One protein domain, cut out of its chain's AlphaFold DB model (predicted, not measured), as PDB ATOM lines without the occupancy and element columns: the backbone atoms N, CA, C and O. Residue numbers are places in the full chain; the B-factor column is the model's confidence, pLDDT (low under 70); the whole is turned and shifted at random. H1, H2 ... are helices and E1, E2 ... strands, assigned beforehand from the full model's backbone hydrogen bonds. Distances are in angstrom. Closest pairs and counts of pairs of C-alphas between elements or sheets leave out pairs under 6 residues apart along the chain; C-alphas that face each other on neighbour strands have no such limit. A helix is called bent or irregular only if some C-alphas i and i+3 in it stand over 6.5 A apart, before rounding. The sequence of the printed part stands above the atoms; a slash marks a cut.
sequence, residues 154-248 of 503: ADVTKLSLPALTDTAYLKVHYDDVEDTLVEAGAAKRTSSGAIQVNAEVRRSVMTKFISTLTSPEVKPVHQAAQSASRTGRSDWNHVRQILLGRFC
ATOM      1  N   ALA A 154      -8.478  -4.291  55.204       88.38
ATOM      2  CA  ALA A 154      -9.326  -3.491  56.085       88.38
ATOM      3  C   ALA A 154      -9.310  -1.998  55.727       88.38
ATOM      4  O   ALA A 154     -10.269  -1.290  56.019       88.38
ATOM      5  N   ASP A 155      -8.241  -1.518  55.096       89.69
ATOM      6  CA  ASP A 155      -8.166  -0.139  54.613       89.69
ATOM      7  C   ASP A 155      -9.022   0.018  53.355       89.69
ATOM      8  O   ASP A 155      -9.810   0.957  53.257       89.69
ATOM      9  N   VAL A 156      -8.987  -0.973  52.455       89.50
ATOM     10  CA  VAL A 156      -9.828  -1.001  51.247       89.50
ATOM     11  C   VAL A 156     -11.322  -0.972  51.574       89.50
ATOM     12  O   VAL A 156     -12.094  -0.276  50.913       89.50
ATOM     13  N   THR A 157     -11.772  -1.703  52.597       87.50
ATOM     14  CA  THR A 157     -13.199  -1.710  52.963       87.50
ATOM     15  C   THR A 157     -13.676  -0.366  53.513       87.50
ATOM     16  O   THR A 157     -14.852  -0.033  53.333       87.50
ATOM     17  N   LYS A 158     -12.775   0.423  54.112       90.69
ATOM     18  CA  LYS A 158     -13.044   1.776  54.622       90.69
ATOM     19  C   LYS A 158     -13.043   2.853  53.537       90.69
ATOM     20  O   LYS A 158     -13.520   3.950  53.811       90.69
ATOM     21  N   LEU A 159     -12.554   2.560  52.328       91.56
ATOM     22  CA  LEU A 159     -12.574   3.525  51.227       91.56
ATOM     23  C   LEU A 159     -14.007   3.959  50.913       91.56
ATOM     24  O   LEU A 159     -14.933   3.142  50.881       91.56
ATOM     25  N   SER A 160     -14.190   5.251  50.671       91.50
ATOM     26  CA  SER A 160     -15.447   5.790  50.166       91.50
ATOM     27  C   SER A 160     -15.363   5.818  48.649       91.50
ATOM     28  O   SER A 160     -14.650   6.645  48.098       91.50
ATOM     29  N   LEU A 161     -16.059   4.893  47.988       91.94
ATOM     30  CA  LEU A 161     -16.166   4.880  46.532       91.94
ATOM     31  C   LEU A 161     -17.527   5.456  46.121       91.94
ATOM     32  O   LEU A 161     -18.515   5.174  46.812       91.94
ATOM     33  N   PRO A 162     -17.601   6.225  45.021       91.56
ATOM     34  CA  PRO A 162     -18.876   6.688  44.483       91.56
ATOM     35  C   PRO A 162     -19.757   5.492  44.103       91.56
ATOM     36  O   PRO A 162     -19.259   4.396  43.856       91.56
ATOM     37  N   ALA A 163     -21.076   5.675  44.091       93.00
ATOM     38  CA  ALA A 163     -22.005   4.659  43.601       93.00
ATOM     39  C   ALA A 163     -22.314   4.912  42.124       93.00
ATOM     40  O   ALA A 163     -22.576   6.052  41.738       93.00
ATOM     41  N   LEU A 164     -22.349   3.853  41.313       93.00
ATOM     42  CA  LEU A 164     -22.738   3.981  39.914       93.00
ATOM     43  C   LEU A 164     -24.251   4.192  39.825       93.00
ATOM     44  O   LEU A 164     -25.035   3.340  40.254       93.00
ATOM     45  N   THR A 165     -24.657   5.323  39.256       89.19
ATOM     46  CA  THR A 165     -26.067   5.708  39.112       89.19
ATOM     47  C   THR A 165     -26.680   5.168  37.824       89.19
ATOM     48  O   THR A 165     -27.737   4.541  37.884       89.19
ATOM     49  N   ASP A 166     -25.981   5.338  36.699       89.81
ATOM     50  CA  ASP A 166     -26.413   4.966  35.348       89.81
ATOM     51  C   ASP A 166     -25.281   4.213  34.620       89.81
ATOM     52  O   ASP A 166     -24.105   4.572  34.691       89.81
ATOM     53  N   THR A 167     -25.640   3.156  33.888       90.94
ATOM     54  CA  THR A 167     -24.712   2.325  33.107       90.94
ATOM     55  C   THR A 167     -23.919   3.086  32.041       90.94
ATOM     56  O   THR A 167     -22.851   2.619  31.651       90.94
ATOM     57  N   ALA A 168     -24.407   4.239  31.578       89.25
ATOM     58  CA  ALA A 168     -23.719   5.066  30.589       89.25
ATOM     59  C   ALA A 168     -22.402   5.650  31.130       89.25
ATOM     60  O   ALA A 168     -21.444   5.791  30.378       89.25
ATOM     61  N   TYR A 169     -22.333   5.899  32.442       90.12
ATOM     62  CA  TYR A 169     -21.163   6.467  33.120       90.12
ATOM     63  C   TYR A 169     -20.215   5.406  33.683       90.12
ATOM     64  O   TYR A 169     -19.313   5.721  34.450       90.12
ATOM     65  N   LEU A 170     -20.394   4.135  33.310       92.88
ATOM     66  CA  LEU A 170     -19.585   3.038  33.838       92.88
ATOM     67  C   LEU A 170     -18.080   3.242  33.593       92.88
ATOM     68  O   LEU A 170     -17.282   2.864  34.443       92.88
ATOM     69  N   LYS A 171     -17.693   3.827  32.455       91.25
ATOM     70  CA  LYS A 171     -16.288   4.116  32.138       91.25
ATOM     71  C   LYS A 171     -15.693   5.150  33.098       91.25
ATOM     72  O   LYS A 171     -14.692   4.853  33.732       91.25
ATOM     73  N   VAL A 172     -16.363   6.291  33.265       90.38
ATOM     74  CA  VAL A 172     -15.955   7.347  34.211       90.38
ATOM     75  C   VAL A 172     -15.906   6.808  35.641       90.38
ATOM     76  O   VAL A 172     -14.942   7.025  36.358       90.38
ATOM     77  N   HIS A 173     -16.895   6.003  36.029       93.56
ATOM     78  CA  HIS A 173     -16.918   5.347  37.337       93.56
ATOM     79  C   HIS A 173     -15.731   4.405  37.560       93.56
ATOM     80  O   HIS A 173     -15.226   4.303  38.676       93.56
ATOM     81  N   TYR A 174     -15.277   3.706  36.515       93.81
ATOM     82  CA  TYR A 174     -14.035   2.942  36.592       93.81
ATOM     83  C   TYR A 174     -12.850   3.861  36.853       93.81
ATOM     84  O   TYR A 174     -12.096   3.556  37.769       93.81
ATOM     85  N   ASP A 175     -12.722   4.954  36.100       91.50
ATOM     86  CA  ASP A 175     -11.613   5.904  36.223       91.50
ATOM     87  C   ASP A 175     -11.559   6.522  37.644       91.50
ATOM     88  O   ASP A 175     -10.512   6.476  38.288       91.50
ATOM     89  N   ASP A 176     -12.699   6.948  38.202       92.44
ATOM     90  CA  ASP A 176     -12.796   7.506  39.565       92.44
ATOM     91  C   ASP A 176     -12.411   6.489  40.658       92.44
ATOM     92  O   ASP A 176     -11.702   6.791  41.629       92.44
ATOM     93  N   VAL A 177     -12.901   5.250  40.528       94.44
ATOM     94  CA  VAL A 177     -12.567   4.171  41.468       94.44
ATOM     95  C   VAL A 177     -11.090   3.810  41.352       94.44
ATOM     96  O   VAL A 177     -10.426   3.592  42.364       94.44
ATOM     97  N   GLU A 178     -10.576   3.743  40.132       94.12
ATOM     98  CA  GLU A 178      -9.181   3.471  39.817       94.12
ATOM     99  C   GLU A 178      -8.240   4.494  40.458       94.12
ATOM    100  O   GLU A 178      -7.288   4.095  41.136       94.12
ATOM    101  N   ASP A 179      -8.546   5.785  40.331       92.31
ATOM    102  CA  ASP A 179      -7.802   6.858  40.990       92.31
ATOM    103  C   ASP A 179      -7.827   6.718  42.510       92.31
ATOM    104  O   ASP A 179      -6.770   6.680  43.146       92.31
ATOM    105  N   THR A 180      -9.005   6.488  43.094       93.56
ATOM    106  CA  THR A 180      -9.141   6.298  44.547       93.56
ATOM    107  C   THR A 180      -8.315   5.106  45.055       93.56
ATOM    108  O   THR A 180      -7.720   5.147  46.134       93.56
ATOM    109  N   LEU A 181      -8.259   4.011  44.291       92.88
ATOM    110  CA  LEU A 181      -7.483   2.820  44.646       92.88
ATOM    111  C   LEU A 181      -5.971   3.057  44.560       92.88
ATOM    112  O   LEU A 181      -5.218   2.490  45.360       92.88
ATOM    113  N   VAL A 182      -5.526   3.858  43.594       92.56
ATOM    114  CA  VAL A 182      -4.118   4.236  43.438       92.56
ATOM    115  C   VAL A 182      -3.694   5.174  44.565       92.56
ATOM    116  O   VAL A 182      -2.676   4.916  45.208       92.56
ATOM    117  N   GLU A 183      -4.499   6.190  44.873       90.44
ATOM    118  CA  GLU A 183      -4.270   7.110  45.995       90.44
ATOM    119  C   GLU A 183      -4.205   6.376  47.340       90.44
ATOM    120  O   GLU A 183      -3.325   6.635  48.162       90.44
ATOM    121  N   ALA A 184      -5.080   5.388  47.542       90.25
ATOM    122  CA  ALA A 184      -5.093   4.545  48.735       90.25
ATOM    123  C   ALA A 184      -3.936   3.526  48.803       90.25
ATOM    124  O   ALA A 184      -3.847   2.756  49.764       90.25
ATOM    125  N   GLY A 185      -3.086   3.446  47.774       89.56
ATOM    126  CA  GLY A 185      -1.998   2.469  47.676       89.56
ATOM    127  C   GLY A 185      -2.464   1.018  47.489       89.56
ATOM    128  O   GLY A 185      -1.670   0.089  47.660       89.56
ATOM    129  N   ALA A 186      -3.740   0.796  47.152       90.94
ATOM    130  CA  ALA A 186      -4.308  -0.524  46.868       90.94
ATOM    131  C   ALA A 186      -3.938  -1.025  45.460       90.94
ATOM    132  O   ALA A 186      -3.950  -2.234  45.199       90.94
ATOM    133  N   ALA A 187      -3.582  -0.106  44.565       92.56
ATOM    134  CA  ALA A 187      -3.173  -0.398  43.204       92.56
ATOM    135  C   ALA A 187      -2.047   0.536  42.734       92.56
ATOM    136  O   ALA A 187      -1.734   1.532  43.383       92.56
ATOM    137  N   LYS A 188      -1.415   0.198  41.609       91.50
ATOM    138  CA  LYS A 188      -0.391   1.027  40.960       91.50
ATOM    139  C   LYS A 188      -0.722   1.197  39.483       91.50
ATOM    140  O   LYS A 188      -1.141   0.231  38.845       91.50
ATOM    141  N   ARG A 189      -0.496   2.394  38.936       91.06
ATOM    142  CA  ARG A 189      -0.540   2.624  37.486       91.06
ATOM    143  C   ARG A 189       0.736   2.067  36.851       91.06
ATOM    144  O   ARG A 189       1.840   2.362  37.306       91.06
ATOM    145  N   THR A 190       0.582   1.224  35.838       88.81
ATOM    146  CA  THR A 190       1.683   0.750  34.997       88.81
ATOM    147  C   THR A 190       2.143   1.875  34.071       88.81
ATOM    148  O   THR A 190       1.433   2.857  33.860       88.81
ATOM    149  N   SER A 191       3.320   1.723  33.464       80.88
ATOM    150  CA  SER A 191       3.821   2.656  32.441       80.88
ATOM    151  C   SER A 191       2.888   2.787  31.230       80.88
ATOM    152  O   SER A 191       2.882   3.820  30.573       80.88
ATOM    153  N   SER A 192       2.066   1.769  30.960       77.50
ATOM    154  CA  SER A 192       1.026   1.773  29.924       77.50
ATOM    155  C   SER A 192      -0.286   2.454  30.342       77.50
ATOM    156  O   SER A 192      -1.241   2.455  29.571       77.50
ATOM    157  N   GLY A 193      -0.372   2.989  31.564       78.19
ATOM    158  CA  GLY A 193      -1.567   3.646  32.105       78.19
ATOM    159  C   GLY A 193      -2.617   2.700  32.701       78.19
ATOM    160  O   GLY A 193      -3.495   3.164  33.425       78.19
ATOM    161  N   ALA A 194      -2.512   1.388  32.462       84.50
ATOM    162  CA  ALA A 194      -3.376   0.383  33.078       84.50
ATOM    163  C   ALA A 194      -3.102   0.256  34.583       84.50
ATOM    164  O   ALA A 194      -2.003   0.534  35.063       84.50
ATOM    165  N   ILE A 195      -4.089  -0.200  35.349       89.38
ATOM    166  CA  ILE A 195      -3.917  -0.374  36.790       89.38
ATOM    167  C   ILE A 195      -3.651  -1.832  37.139       89.38
ATOM    168  O   ILE A 195      -4.309  -2.766  36.673       89.38
ATOM    169  N   GLN A 196      -2.658  -2.017  38.002       91.88
ATOM    170  CA  GLN A 196      -2.322  -3.287  38.610       91.88
ATOM    171  C   GLN A 196      -2.704  -3.246  40.089       91.88
ATOM    172  O   GLN A 196      -2.043  -2.609  40.911       91.88
ATOM    173  N   VAL A 197      -3.789  -3.941  40.431       92.38
ATOM    174  CA  VAL A 197      -4.237  -4.090  41.820       92.38
ATOM    175  C   VAL A 197      -3.301  -5.040  42.565       92.38
ATOM    176  O   VAL A 197      -2.984  -6.132  42.079       92.38
ATOM    177  N   ASN A 198      -2.887  -4.648  43.773       91.25
ATOM    178  CA  ASN A 198      -2.016  -5.464  44.612       91.25
ATOM    179  C   ASN A 198      -2.682  -6.818  44.919       91.25
ATOM    180  O   ASN A 198      -3.848  -6.888  45.316       91.25
ATOM    181  N   ALA A 199      -1.933  -7.913  44.764       88.12
ATOM    182  CA  ALA A 199      -2.469  -9.270  44.901       88.12
ATOM    183  C   ALA A 199      -3.097  -9.539  46.283       88.12
ATOM    184  O   ALA A 199      -4.109 -10.234  46.369       88.12
ATOM    185  N   GLU A 200      -2.533  -8.941  47.337       89.31
ATOM    186  CA  GLU A 200      -2.957  -9.098  48.736       89.31
ATOM    187  C   GLU A 200      -4.373  -8.539  49.001       89.31
ATOM    188  O   GLU A 200      -5.087  -9.056  49.857       89.31
ATOM    189  N   VAL A 201      -4.820  -7.531  48.237       92.62
ATOM    190  CA  VAL A 201      -6.120  -6.853  48.436       92.62
ATOM    191  C   VAL A 201      -7.101  -7.029  47.276       92.62
ATOM    192  O   VAL A 201      -8.223  -6.530  47.340       92.62
ATOM    193  N   ARG A 202      -6.726  -7.782  46.236       91.88
ATOM    194  CA  ARG A 202      -7.507  -7.964  44.999       91.88
ATOM    195  C   ARG A 202      -8.981  -8.308  45.241       91.88
ATOM    196  O   ARG A 202      -9.864  -7.708  44.635       91.88
ATOM    197  N   ARG A 203      -9.260  -9.259  46.141       90.88
ATOM    198  CA  ARG A 203     -10.644  -9.654  46.462       90.88
ATOM    199  C   ARG A 203     -11.405  -8.534  47.162       90.88
ATOM    200  O   ARG A 203     -12.530  -8.255  46.773       90.88
ATOM    201  N   SER A 204     -10.789  -7.878  48.146       93.56
ATOM    202  CA  SER A 204     -11.407  -6.767  48.879       93.56
ATOM    203  C   SER A 204     -11.743  -5.606  47.950       93.56
ATOM    204  O   SER A 204     -12.845  -5.072  48.029       93.56
ATOM    205  N   VAL A 205     -10.837  -5.276  47.023       94.62
ATOM    206  CA  VAL A 205     -11.056  -4.259  45.986       94.62
ATOM    207  C   VAL A 205     -12.242  -4.638  45.105       94.62
ATOM    208  O   VAL A 205     -13.151  -3.834  44.929       94.62
ATOM    209  N   MET A 206     -12.293  -5.879  44.613       95.00
ATOM    210  CA  MET A 206     -13.390  -6.337  43.759       95.00
ATOM    211  C   MET A 206     -14.737  -6.358  44.494       95.00
ATOM    212  O   MET A 206     -15.742  -5.892  43.965       95.00
ATOM    213  N   THR A 207     -14.780  -6.854  45.733       93.88
ATOM    214  CA  THR A 207     -15.995  -6.826  46.559       93.88
ATOM    215  C   THR A 207     -16.459  -5.395  46.806       93.88
ATOM    216  O   THR A 207     -17.652  -5.110  46.691       93.88
ATOM    217  N   LYS A 208     -15.525  -4.485  47.095       94.56
ATOM    218  CA  LYS A 208     -15.827  -3.071  47.300       94.56
ATOM    219  C   LYS A 208     -16.347  -2.422  46.017       94.56
ATOM    220  O   LYS A 208     -17.380  -1.763  46.068       94.56
ATOM    221  N   PHE A 209     -15.725  -2.679  44.871       95.12
ATOM    222  CA  PHE A 209     -16.213  -2.214  43.575       95.12
ATOM    223  C   PHE A 209     -17.622  -2.732  43.274       95.12
ATOM    224  O   PHE A 209     -18.508  -1.940  42.982       95.12
ATOM    225  N   ILE A 210     -17.890  -4.030  43.434       94.44
ATOM    226  CA  ILE A 210     -19.235  -4.587  43.213       94.44
ATOM    227  C   ILE A 210     -20.269  -3.919  44.136       94.44
ATOM    228  O   ILE A 210     -21.392  -3.666  43.704       94.44
ATOM    229  N   SER A 211     -19.890  -3.557  45.366       94.00
ATOM    230  CA  SER A 211     -20.777  -2.838  46.294       94.00
ATOM    231  C   SER A 211     -21.135  -1.409  45.860       94.00
ATOM    232  O   SER A 211     -22.081  -0.841  46.395       94.00
ATOM    233  N   THR A 212     -20.433  -0.838  44.876       94.31
ATOM    234  CA  THR A 212     -20.794   0.456  44.263       94.31
ATOM    235  C   THR A 212     -21.904   0.333  43.215       94.31
ATOM    236  O   THR A 212     -22.508   1.329  42.829       94.31
ATOM    237  N   LEU A 213     -22.204  -0.889  42.762       93.75
ATOM    238  CA  LEU A 213     -23.142  -1.179  41.676       93.75
ATOM    239  C   LEU A 213     -24.539  -1.511  42.231       93.75
ATOM    240  O   LEU A 213     -25.088  -2.580  41.974       93.75
ATOM    241  N   THR A 214     -25.099  -0.625  43.052       87.88
ATOM    242  CA  THR A 214     -26.336  -0.888  43.817       87.88
ATOM    243  C   THR A 214     -27.596  -0.287  43.200       87.88
ATOM    244  O   THR A 214     -28.698  -0.711  43.554       87.88
ATOM    245  N   SER A 215     -27.457   0.664  42.271       88.75
ATOM    246  CA  SER A 215     -28.589   1.306  41.596       88.75
ATOM    247  C   SER A 215     -29.448   0.280  40.834       88.75
ATOM    248  O   SER A 215     -28.903  -0.625  40.189       88.75
ATOM    249  N   PRO A 216     -30.793   0.403  40.855       85.94
ATOM    250  CA  PRO A 216     -31.680  -0.509  40.134       85.94
ATOM    251  C   PRO A 216     -31.410  -0.527  38.623       85.94
ATOM    252  O   PRO A 216     -31.460  -1.597  38.013       85.94
ATOM    253  N   GLU A 217     -31.050   0.614  38.032       85.38
ATOM    254  CA  GLU A 217     -30.701   0.732  36.606       85.38
ATOM    255  C   GLU A 217     -29.391   0.004  36.258       85.38
ATOM    256  O   GLU A 217     -29.169  -0.416  35.122       85.38
ATOM    257  N   VAL A 218     -28.540  -0.212  37.261       91.75
ATOM    258  CA  VAL A 218     -27.203  -0.809  37.146       91.75
ATOM    259  C   VAL A 218     -27.213  -2.294  37.533       91.75
ATOM    260  O   VAL A 218     -26.210  -2.996  37.394       91.75
ATOM    261  N   LYS A 219     -28.367  -2.845  37.929       91.62
ATOM    262  CA  LYS A 219     -28.522  -4.259  38.306       91.62
ATOM    263  C   LYS A 219     -27.947  -5.255  37.278       91.62
ATOM    264  O   LYS A 219     -27.291  -6.208  37.711       91.62
ATOM    265  N   PRO A 220     -28.108  -5.071  35.947       92.69
ATOM    266  CA  PRO A 220     -27.469  -5.949  34.961       92.69
ATOM    267  C   PRO A 220     -25.934  -5.900  35.008       92.69
ATOM    268  O   PRO A 220     -25.278  -6.928  34.841       92.69
ATOM    269  N   VAL A 221     -25.357  -4.723  35.275       94.19
ATOM    270  CA  VAL A 221     -23.905  -4.530  35.417       94.19
ATOM    271  C   VAL A 221     -23.409  -5.225  36.678       94.19
ATOM    272  O   VAL A 221     -22.432  -5.964  36.616       94.19
ATOM    273  N   HIS A 222     -24.119  -5.075  37.797       94.75
ATOM    274  CA  HIS A 222     -23.804  -5.767  39.046       94.75
ATOM    275  C   HIS A 222     -23.781  -7.294  38.872       94.75
ATOM    276  O   HIS A 222     -22.828  -7.956  39.282       94.75
ATOM    277  N   GLN A 223     -24.798  -7.869  38.219       94.00
ATOM    278  CA  GLN A 223     -24.853  -9.312  37.946       94.00
ATOM    279  C   GLN A 223     -23.695  -9.778  37.053       94.00
ATOM    280  O   GLN A 223     -23.063 -10.798  37.334       94.00
ATOM    281  N   ALA A 224     -23.383  -9.017  36.001       93.62
ATOM    282  CA  ALA A 224     -22.251  -9.309  35.130       93.62
ATOM    283  C   ALA A 224     -20.911  -9.212  35.879       93.62
ATOM    284  O   ALA A 224     -20.062 -10.079  35.698       93.62
ATOM    285  N   ALA A 225     -20.747  -8.222  36.762       94.31
ATOM    286  CA  ALA A 225     -19.541  -8.031  37.565       94.31
ATOM    287  C   ALA A 225     -19.337  -9.188  38.551       94.31
ATOM    288  O   ALA A 225     -18.235  -9.723  38.665       94.31
ATOM    289  N   GLN A 226     -20.408  -9.639  39.213       93.94
ATOM    290  CA  GLN A 226     -20.365 -10.814  40.085       93.94
ATOM    291  C   GLN A 226     -19.981 -12.086  39.324       93.94
ATOM    292  O   GLN A 226     -19.167 -12.865  39.819       93.94
ATOM    293  N   SER A 227     -20.547 -12.295  38.132       92.81
ATOM    294  CA  SER A 227     -20.218 -13.447  37.287       92.81
ATOM    295  C   SER A 227     -18.753 -13.408  36.835       92.81
ATOM    296  O   SER A 227     -18.000 -14.344  37.106       92.81
ATOM    297  N   ALA A 228     -18.314 -12.279  36.267       92.88
ATOM    298  CA  ALA A 228     -16.946 -12.072  35.793       92.88
ATOM    299  C   ALA A 228     -15.905 -12.173  36.923       92.88
ATOM    300  O   ALA A 228     -14.830 -12.740  36.739       92.88
ATOM    301  N   SER A 229     -16.228 -11.686  38.126       93.06
ATOM    302  CA  SER A 229     -15.351 -11.830  39.292       93.06
ATOM    303  C   SER A 229     -15.173 -13.296  39.699       93.06
ATOM    304  O   SER A 229     -14.097 -13.663  40.171       93.06
ATOM    305  N   ARG A 230     -16.201 -14.144  39.555       90.44
ATOM    306  CA  ARG A 230     -16.100 -15.576  39.889       90.44
ATOM    307  C   ARG A 230     -15.256 -16.329  38.863       90.44
ATOM    308  O   ARG A 230     -14.410 -17.124  39.263       90.44
ATOM    309  N   THR A 231     -15.446 -16.059  37.572       88.44
ATOM    310  CA  THR A 231     -14.708 -16.724  36.486       88.44
ATOM    311  C   THR A 231     -13.252 -16.258  36.405       88.44
ATOM    312  O   THR A 231     -12.348 -17.080  36.294       88.44
ATOM    313  N   GLY A 232     -13.006 -14.953  36.546       81.88
ATOM    314  CA  GLY A 232     -11.681 -14.332  36.447       81.88
ATOM    315  C   GLY A 232     -10.894 -14.247  37.754       81.88
ATOM    316  O   GLY A 232      -9.943 -13.477  37.839       81.88
ATOM    317  N   ARG A 233     -11.300 -14.971  38.810       84.62
ATOM    318  CA  ARG A 233     -10.653 -14.950  40.143       84.62
ATOM    319  C   ARG A 233     -10.435 -13.529  40.701       84.62
ATOM    320  O   ARG A 233      -9.390 -13.233  41.285       84.62
ATOM    321  N   SER A 234     -11.432 -12.664  40.524       88.19
ATOM    322  CA  SER A 234     -11.420 -11.250  40.928       88.19
ATOM    323  C   SER A 234     -10.306 -10.406  40.295       88.19
ATOM    324  O   SER A 234      -9.895  -9.410  40.883       88.19
ATOM    325  N   ASP A 235      -9.797 -10.783  39.121       89.81
ATOM    326  CA  ASP A 235      -8.882  -9.921  38.376       89.81
ATOM    327  C   ASP A 235      -9.578  -8.635  37.899       89.81
ATOM    328  O   ASP A 235     -10.652  -8.677  37.296       89.81
ATOM    329  N   TRP A 236      -8.957  -7.488  38.187       93.06
ATOM    330  CA  TRP A 236      -9.517  -6.168  37.889       93.06
ATOM    331  C   TRP A 236      -9.666  -5.954  36.387       93.06
ATOM    332  O   TRP A 236     -10.746  -5.613  35.908       93.06
ATOM    333  N   ASN A 237      -8.595  -6.218  35.638       91.12
ATOM    334  CA  ASN A 237      -8.542  -5.945  34.208       91.12
ATOM    335  C   ASN A 237      -9.487  -6.861  33.428       91.12
ATOM    336  O   ASN A 237     -10.196  -6.383  32.543       91.12
ATOM    337  N   HIS A 238      -9.587  -8.136  33.813       90.94
ATOM    338  CA  HIS A 238     -10.576  -9.055  33.256       90.94
ATOM    339  C   HIS A 238     -12.021  -8.557  33.439       90.94
ATOM    340  O   HIS A 238     -12.790  -8.496  32.477       90.94
ATOM    341  N   VAL A 239     -12.404  -8.163  34.661       93.31
ATOM    342  CA  VAL A 239     -13.764  -7.665  34.935       93.31
ATOM    343  C   VAL A 239     -14.021  -6.349  34.198       93.31
ATOM    344  O   VAL A 239     -15.066  -6.205  33.563       93.31
ATOM    345  N   ARG A 240     -13.052  -5.426  34.204       93.25
ATOM    346  CA  ARG A 240     -13.113  -4.155  33.471       93.25
ATOM    347  C   ARG A 240     -13.372  -4.376  31.984       93.25
ATOM    348  O   ARG A 240     -14.318  -3.807  31.445       93.25
ATOM    349  N   GLN A 241     -12.595  -5.241  31.332       92.31
ATOM    350  CA  GLN A 241     -12.759  -5.553  29.909       92.31
ATOM    351  C   GLN A 241     -14.149  -6.121  29.594       92.31
ATOM    352  O   GLN A 241     -14.799  -5.653  28.660       92.31
ATOM    353  N   ILE A 242     -14.642  -7.073  30.394       92.94
ATOM    354  CA  ILE A 242     -15.971  -7.669  30.189       92.94
ATOM    355  C   ILE A 242     -17.078  -6.624  30.345       92.94
ATOM    356  O   ILE A 242     -17.991  -6.563  29.517       92.94
ATOM    357  N   LEU A 243     -17.031  -5.810  31.404       94.19
ATOM    358  CA  LEU A 243     -18.095  -4.847  31.670       94.19
ATOM    359  C   LEU A 243     -18.095  -3.710  30.646       94.19
ATOM    360  O   LEU A 243     -19.149  -3.416  30.082       94.19
ATOM    361  N   LEU A 244     -16.936  -3.122  30.341       92.62
ATOM    362  CA  LEU A 244     -16.845  -2.075  29.323       92.62
ATOM    363  C   LEU A 244     -17.227  -2.617  27.937       92.62
ATOM    364  O   LEU A 244     -18.033  -2.003  27.240       92.62
ATOM    365  N   GLY A 245     -16.758  -3.813  27.566       91.44
ATOM    366  CA  GLY A 245     -17.099  -4.447  26.288       91.44
ATOM    367  C   GLY A 245     -18.580  -4.817  26.143       91.44
ATOM    368  O   GLY A 245     -19.092  -4.923  25.025       91.44
ATOM    369  N   ARG A 246     -19.303  -5.007  27.253       92.06
ATOM    370  CA  ARG A 246     -20.734  -5.343  27.242       92.06
ATOM    371  C   ARG A 246     -21.642  -4.120  27.347       92.06
ATOM    372  O   ARG A 246     -22.650  -4.079  26.647       92.06
ATOM    373  N   PHE A 247     -21.306  -3.156  28.201       91.56
ATOM    374  CA  PHE A 247     -22.197  -2.046  28.562       91.56
ATOM    375  C   PHE A 247     -21.772  -0.692  27.981       91.56
ATOM    376  O   PHE A 247     -22.631   0.155  27.767       91.56
ATOM    377  N   CYS A 248     -20.495  -0.509  27.641       90.81
ATOM    378  CA  CYS A 248     -19.971   0.721  27.032       90.81
ATOM    379  C   CYS A 248     -19.753   0.570  25.518       90.81
ATOM    380  O   CYS A 248     -18.890   1.222  24.933       90.81
TER     381      CYS A 248
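What this domain is: This is residues 154 to 248 of the 503 residues of an uncharacterized protein of Perkinsus olseni (UniProt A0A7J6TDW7). Four tilted helices, H2, H3, H4 and H5, gather round a common core, with the small strand hairpin E1 and E2 capping one end of them. H2 is the long helix on one side, H3, H4 and H5 fold back and forth on the other, and the short H1 packs on H3. The printed part has 95 residues, with five named helices and two named strands in the order H1 H2 E1 E2 H3 H4 H5; the sheet, E1 - E2, is antiparallel and the class is mostly helix. The whole is compact, with a radius of gyration of the C-alphas of 12.2 A, and rounded, spanning 31 by 25 by 23 A.

How they stand to each other: E1, residues 187 to 189, and E2, residues 195 to 197, form an antiparallel hairpin at 159 degrees; N 188 and O 196, at 3.0 A, and N 196 and O 188, at 2.8 A, are within hydrogen-bond range. H2, residues 167 to 183, comes closest to E1 with the C-alphas of Val 182 and Lys 188, 5.5 A apart. H5, residues 236 to 247, comes closest to E2 at the C-alphas of Trp 236 and Val 197, 6.9 A apart. H2 touches H5 with its residues 167 to 174 alone, closest at the C-alphas of Thr 167 and Phe 247, 6.8 A, at a shallow tilt of 17 degrees, opposite ways. H4, residues 216 to 231, touches H5 in a helical hairpin, closest at the C-alphas of Ala 228 and Val 239, 5.5 A, at a steep tilt of 42 degrees. H3, residues 202 to 211, forms a helical hairpin with H4, closest at the C-alphas of Ile 210 and His 222, 6.3 A, at a shallow tilt of 20 degrees. H2 and H4 only just touch, with 3 pairs of C-alphas within 8 A, closest at Thr 167 and Val 218, 5.7 A. H1, residues 154 to 158, touches H3, closest at the C-alphas of Val 156 and Val 205, 6.3 A, and is apart from H4 and H5. In H3 and H5 every O i to N i+4 pair is within hydrogen-bond range; in H2 11 of 13 are, in H4 10 of 12, and in H1 0 of 1, beside 1 of 2 O i to N i+3 pairs.

Where its parts are: H1 begins at C-alpha 154, (-9.326, -3.491, 56.085). H2 is 24.6 A long from C-alpha 167, (-24.712, 2.325, 33.107), and has a kink of 27 degrees near residue 174. H2 and H4 are irregular: C-alphas 168 and 171, and C-alphas 217 and 220, are 7.6 A apart. H4 is 23.8 A long, H5 16.3 A and H3 14.3 A. H5 ends at C-alpha 247, (-22.197, -2.046, 28.562).

The domain as a whole: The two C-alphas farthest apart, those of Ser 191 and Pro 216, are 36.5 A apart. The printed part has no cut. The link from H1 to H2, 8 residues, is short, and the other links are tight. The mean pLDDT of the printed part is 91.1, and no printed residue is under 70.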